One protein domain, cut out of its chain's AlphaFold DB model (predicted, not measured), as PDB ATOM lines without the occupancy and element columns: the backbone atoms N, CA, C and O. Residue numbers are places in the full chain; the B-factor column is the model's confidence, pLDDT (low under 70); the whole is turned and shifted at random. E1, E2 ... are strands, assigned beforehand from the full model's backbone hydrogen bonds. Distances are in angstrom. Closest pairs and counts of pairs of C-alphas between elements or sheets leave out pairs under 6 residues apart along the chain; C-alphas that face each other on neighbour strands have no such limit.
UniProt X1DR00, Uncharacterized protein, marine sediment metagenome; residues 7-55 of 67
ATOM      1  N   ASP A   7     114.267  73.105  82.345       97.62
ATOM      2  CA  ASP A   7     113.196  72.362  83.038       97.62
ATOM      3  C   ASP A   7     112.009  71.954  82.137       97.62
ATOM      4  O   ASP A   7     111.027  71.371  82.601       97.62
ATOM      5  N   LYS A   8     112.035  72.311  80.846       98.19
ATOM      6  CA  LYS A   8     110.953  72.038  79.881       98.19
ATOM      7  C   LYS A   8     111.361  71.065  78.779       98.19
ATOM      8  O   LYS A   8     110.544  70.797  77.894       98.19
ATOM      9  N   VAL A   9     112.597  70.582  78.798       98.06
ATOM     10  CA  VAL A   9     113.134  69.630  77.826       98.06
ATOM     11  C   VAL A   9     113.627  68.381  78.545       98.06
ATOM     12  O   VAL A   9     114.026  68.458  79.700       98.06
ATOM     13  N   ASP A  10     113.630  67.251  77.843       98.38
ATOM     14  CA  ASP A  10     114.330  66.042  78.285       98.38
ATOM     15  C   ASP A  10     115.469  65.758  77.294       98.38
ATOM     16  O   ASP A  10     115.337  66.016  76.090       98.38
ATOM     17  N   PHE A  11     116.586  65.232  77.791       97.19
ATOM     18  CA  PHE A  11     117.779  64.919  77.004       97.19
ATOM     19  C   PHE A  11     118.562  63.746  77.609       97.19
ATOM     20  O   PHE A  11     118.334  63.368  78.759       97.19
ATOM     21  N   GLN A  12     119.460  63.142  76.827       96.00
ATOM     22  CA  GLN A  12     120.408  62.129  77.317       96.00
ATOM     23  C   GLN A  12     121.809  62.727  77.521       96.00
ATOM     24  O   GLN A  12     121.970  63.944  77.526       96.00
ATOM     25  N   GLY A  13     122.817  61.876  77.735       94.25
ATOM     26  CA  GLY A  13     124.207  62.318  77.823       94.25
ATOM     27  C   GLY A  13     124.637  63.039  76.546       94.25
ATOM     28  O   GLY A  13     124.350  62.564  75.446       94.25
ATOM     29  N   ASN A  14     125.292  64.186  76.707       93.25
ATOM     30  CA  ASN A  14     125.953  64.886  75.613       93.25
ATOM     31  C   ASN A  14     127.305  64.248  75.277       93.25
ATOM     32  O   ASN A  14     127.924  63.602  76.127       93.25
ATOM     33  N   ASP A  15     127.766  64.483  74.053       90.00
ATOM     34  CA  ASP A  15     129.190  64.427  73.716       90.00
ATOM     35  C   ASP A  15     129.820  65.830  73.855       90.00
ATOM     36  O   ASP A  15     129.221  66.731  74.452       90.00
ATOM     37  N   ASP A  16     131.040  66.016  73.348       88.12
ATOM     38  CA  ASP A  16     131.789  67.270  73.485       88.12
ATOM     39  C   ASP A  16     131.053  68.492  72.902       88.12
ATOM     40  O   ASP A  16     131.228  69.607  73.400       88.12
ATOM     41  N   GLU A  17     130.208  68.308  71.882       93.31
ATOM     42  CA  GLU A  17     129.585  69.419  71.151       93.31
ATOM     43  C   GLU A  17     128.074  69.282  70.943       93.31
ATOM     44  O   GLU A  17     127.424  70.275  70.600       93.31
ATOM     45  N   CYS A  18     127.502  68.096  71.152       95.88
ATOM     46  CA  CYS A  18     126.126  67.747  70.818       95.88
ATOM     47  C   CYS A  18     125.369  67.153  72.013       95.88
ATOM     48  O   CYS A  18     125.864  66.292  72.740       95.88
ATOM     49  N   LEU A  19     124.111  67.568  72.173       97.12
ATOM     50  CA  LEU A  19     123.182  67.050  73.177       97.12
ATOM     51  C   LEU A  19     121.950  66.433  72.488       97.12
ATOM     52  O   LEU A  19     121.201  67.159  71.822       97.12
ATOM     53  N   PRO A  20     121.694  65.119  72.638       97.75
ATOM     54  CA  PRO A  20     120.489  64.482  72.116       97.75
ATOM     55  C   PRO A  20     119.254  64.861  72.952       97.75
ATOM     56  O   PRO A  20     119.119  64.459  74.110       97.75
ATOM     57  N   ILE A  21     118.319  65.592  72.343       98.25
ATOM     58  CA  ILE A  21     117.022  65.948  72.932       98.25
ATOM     59  C   ILE A  21     116.038  64.796  72.729       98.25
ATOM     60  O   ILE A  21     115.768  64.393  71.600       98.25
ATOM     61  N   THR A  22     115.441  64.313  73.817       98.31
ATOM     62  CA  THR A  22     114.382  63.288  73.796       98.31
ATOM     63  C   THR A  22     112.989  63.882  73.988       98.31
ATOM     64  O   THR A  22     111.999  63.233  73.643       98.31
ATOM     65  N   LYS A  23     112.887  65.133  74.460       98.50
ATOM     66  CA  LYS A  23     111.637  65.905  74.486       98.50
ATOM     67  C   LYS A  23     111.886  67.404  74.322       98.50
ATOM     68  O   LYS A  23     112.661  67.989  75.073       98.50
ATOM     69  N   CYS A  24     111.200  68.050  73.378       98.44
ATOM     70  CA  CYS A  24     111.264  69.507  73.194       98.44
ATOM     71  C   CYS A  24     110.261  70.251  74.095       98.44
ATOM     72  O   CYS A  24     109.287  69.682  74.581       98.44
ATOM     73  N   VAL A  25     110.433  71.571  74.219       97.88
ATOM     74  CA  VAL A  25     109.546  72.492  74.952       97.88
ATOM     75  C   VAL A  25     108.086  72.437  74.478       97.88
ATOM     76  O   VAL A  25     107.183  72.748  75.249       97.88
ATOM     77  N   CYS A  26     107.827  72.064  73.219       98.12
ATOM     78  CA  CYS A  26     106.461  71.872  72.714       98.12
ATOM     79  C   CYS A  26     105.807  70.553  73.163       98.12
ATOM     80  O   CYS A  26     104.632  70.346  72.884       98.12
ATOM     81  N   GLY A  27     106.549  69.671  73.840       98.06
ATOM     82  CA  GLY A  27     106.094  68.353  74.278       98.06
ATOM     83  C   GLY A  27     106.396  67.213  73.300       98.06
ATOM     84  O   GLY A  27     106.237  66.059  73.691       98.06
ATOM     85  N   GLU A  28     106.861  67.515  72.081       98.44
ATOM     86  CA  GLU A  28     107.244  66.497  71.097       98.44
ATOM     87  C   GLU A  28     108.388  65.634  71.625       98.44
ATOM     88  O   GLU A  28     109.357  66.169  72.175       98.44
ATOM     89  N   LYS A  29     108.279  64.318  71.427       98.38
ATOM     90  CA  LYS A  29     109.283  63.338  71.837       98.38
ATOM     91  C   LYS A  29     110.089  62.860  70.639       98.38
ATOM     92  O   LYS A  29     109.546  62.663  69.557       98.38
ATOM     93  N   PHE A  30     111.373  62.622  70.855       97.38
ATOM     94  CA  PHE A  30     112.281  62.116  69.833       97.38
ATOM     95  C   PHE A  30     113.001  60.876  70.344       97.38
ATOM     96  O   PHE A  30     113.330  60.782  71.527       97.38
ATOM     97  N   GLU A  31     113.287  59.953  69.427       96.88
ATOM     98  CA  GLU A  31     114.293  58.927  69.683       96.88
ATOM     99  C   GLU A  31     115.653  59.591  69.948       96.88
ATOM    100  O   GLU A  31     115.950  60.639  69.352       96.88
ATOM    101  N   PRO A  32     116.503  59.000  70.804       92.56
ATOM    102  CA  PRO A  32     117.854  59.496  71.028       92.56
ATOM    103  C   PRO A  32     118.601  59.707  69.707       92.56
ATOM    104  O   PRO A  32     118.440  58.934  68.764       92.56
ATOM    105  N   TRP A  33     119.407  60.767  69.637       92.25
ATOM    106  CA  TRP A  33     120.207  61.143  68.459       92.25
ATOM    107  C   TRP A  33     119.407  61.541  67.201       92.25
ATOM    108  O   TRP A  33     120.004  61.943  66.204       92.25
ATOM    109  N   ARG A  34     118.063  61.525  67.234       95.81
ATOM    110  CA  ARG A  34     117.225  62.021  66.123       95.81
ATOM    111  C   ARG A  34     117.135  63.547  66.077       95.81
ATOM    112  O   ARG A  34     117.094  64.120  64.992       95.81
ATOM    113  N   PHE A  35     117.067  64.198  67.236       96.75
ATOM    114  CA  PHE A  35     117.116  65.654  67.357       96.75
ATOM    115  C   PHE A  35     118.247  66.027  68.308       96.75
ATOM    116  O   PHE A  35     118.135  65.869  69.520       96.75
ATOM    117  N   MET A  36     119.356  66.484  67.738       97.12
ATOM    118  CA  MET A  36     120.526  66.933  68.484       97.12
ATOM    119  C   MET A  36     120.604  68.449  68.422       97.12
ATOM    120  O   MET A  36     120.228  69.051  67.416       97.12
ATOM    121  N   ILE A  37     121.087  69.049  69.500       97.56
ATOM    122  CA  ILE A  37     121.373  70.479  69.564       97.56
ATOM    123  C   ILE A  37     122.857  70.665  69.869       97.56
ATOM    124  O   ILE A  37     123.439  69.848  70.579       97.56
ATOM    125  N   SER A  38     123.466  71.718  69.330       96.25
ATOM    126  CA  SER A  38     124.888  72.002  69.523       96.25
ATOM    127  C   SER A  38     125.139  72.899  70.741       96.25
ATOM    128  O   SER A  38     124.226  73.566  71.250       96.25
ATOM    129  N   ILE A  39     126.392  72.941  71.197       95.75
ATOM    130  CA  ILE A  39     126.862  73.905  72.204       95.75
ATOM    131  C   ILE A  39     126.997  75.334  71.630       95.75
ATOM    132  O   ILE A  39     127.083  76.326  72.360       95.75
ATOM    133  N   TYR A  40     126.994  75.457  70.300       94.44
ATOM    134  CA  TYR A  40     127.215  76.704  69.579       94.44
ATOM    135  C   TYR A  40     125.934  77.539  69.498       94.44
ATOM    136  O   TYR A  40     125.050  77.310  68.677       94.44
ATOM    137  N   LYS A  41     125.861  78.587  70.324       94.44
ATOM    138  CA  LYS A  41     124.729  79.529  70.352       94.44
ATOM    139  C   LYS A  41     124.417  80.178  68.997       94.44
ATOM    140  O   LYS A  41     123.257  80.508  68.750       94.44
ATOM    141  N   ASP A  42     125.432  80.403  68.167       95.06
ATOM    142  CA  ASP A  42     125.279  81.071  66.869       95.06
ATOM    143  C   ASP A  42     124.756  80.129  65.772       95.06
ATOM    144  O   ASP A  42     124.272  80.604  64.743       95.06
ATOM    145  N   ASP A  43     124.746  78.817  66.032       93.31
ATOM    146  CA  ASP A  43     124.147  77.799  65.167       93.31
ATOM    147  C   ASP A  43     123.125  76.920  65.923       93.31
ATOM    148  O   ASP A  43     123.338  75.725  66.148       93.31
ATOM    149  N   PRO A  44     121.999  77.505  66.386       95.75
ATOM    150  CA  PRO A  44     121.018  76.782  67.175       95.75
ATOM    151  C   PRO A  44     120.098  75.948  66.280       95.75
ATOM    152  O   PRO A  44     119.564  76.426  65.269       95.75
ATOM    153  N   TYR A  45     119.811  74.735  66.735       97.19
ATOM    154  CA  TYR A  45     119.043  73.739  66.004       97.19
ATOM    155  C   TYR A  45     117.543  73.950  66.191       97.19
ATOM    156  O   TYR A  45     117.038  74.078  67.311       97.19
ATOM    157  N   ALA A  46     116.809  73.994  65.080       97.88
ATOM    158  CA  ALA A  46     115.361  74.149  65.096       97.88
ATOM    159  C   ALA A  46     114.675  72.804  65.363       97.88
ATOM    160  O   ALA A  46     114.876  71.834  64.635       97.88
ATOM    161  N   CYS A  47     113.814  72.758  66.380       98.00
ATOM    162  CA  CYS A  47     112.945  71.616  66.622       98.00
ATOM    163  C   CYS A  47     112.064  71.367  65.384       98.00
ATOM    164  O   CYS A  47     111.339  72.279  64.977       98.00
ATOM    165  N   PRO A  48     112.040  70.143  64.829       97.25
ATOM    166  CA  PRO A  48     111.293  69.855  63.605       97.25
ATOM    167  C   PRO A  48     109.769  69.952  63.777       97.25
ATOM    168  O   PRO A  48     109.060  70.118  62.793       97.25
ATOM    169  N   ALA A  49     109.254  69.873  65.010       97.75
ATOM    170  CA  ALA A  49     107.818  69.941  65.283       97.75
ATOM    171  C   ALA A  49     107.296  71.365  65.530       97.75
ATOM    172  O   ALA A  49     106.168  71.675  65.162       97.75
ATOM    173  N   CYS A  50     108.084  72.238  66.168       97.94
ATOM    174  CA  CYS A  50     107.610  73.571  66.573       97.94
ATOM    175  C   CYS A  50     108.497  74.740  66.128       97.94
ATOM    176  O   CYS A  50     108.176  75.890  66.420       97.94
ATOM    177  N   GLY A  51     109.635  74.472  65.486       97.75
ATOM    178  CA  GLY A  51     110.567  75.495  65.009       97.75
ATOM    179  C   GLY A  51     111.353  76.227  66.101       97.75
ATOM    180  O   GLY A  51     112.150  77.108  65.783       97.75
ATOM    181  N   ARG A  52     111.176  75.888  67.388       97.25
ATOM    182  CA  ARG A  52     111.986  76.469  68.473       97.25
ATOM    183  C   ARG A  52     113.459  76.158  68.245       97.25
ATOM    184  O   ARG A  52     113.818  74.997  68.084       97.25
ATOM    185  N   ARG A  53     114.288  77.198  68.270       97.56
ATOM    186  CA  ARG A  53     115.737  77.103  68.089       97.56
ATOM    187  C   ARG A  53     116.399  76.918  69.446       97.56
ATOM    188  O   ARG A  53     116.203  77.748  70.334       97.56
ATOM    189  N   LEU A  54     117.120  75.820  69.602       97.81
ATOM    190  CA  LEU A  54     117.716  75.386  70.857       97.81
ATOM    191  C   LEU A  54     119.227  75.201  70.668       97.81
ATOM    192  O   LEU A  54     119.682  74.749  69.622       97.81
ATOM    193  N   PHE A  55     119.979  75.553  71.701       97.56
ATOM    194  CA  PHE A  55     121.393  75.233  71.886       97.56
ATOM    195  C   PHE A  55     121.566  74.876  73.367       97.56
ATOM    196  O   PHE A  55     120.706  75.239  74.181       97.56
TER     197      PHE A  55
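Overview. This is residues 7 to 55 of the 67 residues of an uncharacterized protein of marine sediment metagenome (UniProt X1DR00). Little regular structure is here: a small rounded domain, mostly loop, is built round a short two-stranded hairpin, E1 and E2. Residues 10 to 11 pair with E1, and the last stretch folds back on itself, residues 45 to 46 pairing with 53 to 54. The printed part has 49 residues, with strands E1 then E2, antiparallel, and no named helix; the class is all strand, with 9 residues in named elements. It is compact, radius of gyration of the C-alphas 9.7 A, spanning 25 by 21 by 20 A.

Along the chain. Find C-alpha 18 at (126.126, 67.747, 70.818); from there E1, residues 18 to 23, runs 15.1 A. E2, residues 36 to 38, runs 6.8 A to C-alpha 38 at (124.888, 72.002, 69.523).

Arrangement. E1 and E2 are antiparallel, their directions at 137 degrees. Look at C-alphas 20 and 36, which face each other at 4.4 A. N 19 and O 37, 2.9 A apart, are within hydrogen-bond range.

Size, cuts and confidence. The C-alphas farthest apart, of Asp 16 and Cys 50, are 25.9 A apart. The link from E1 to E2 is long, 12 residues. The printed part has no cut, and no printed residue is under 70 in pLDDT.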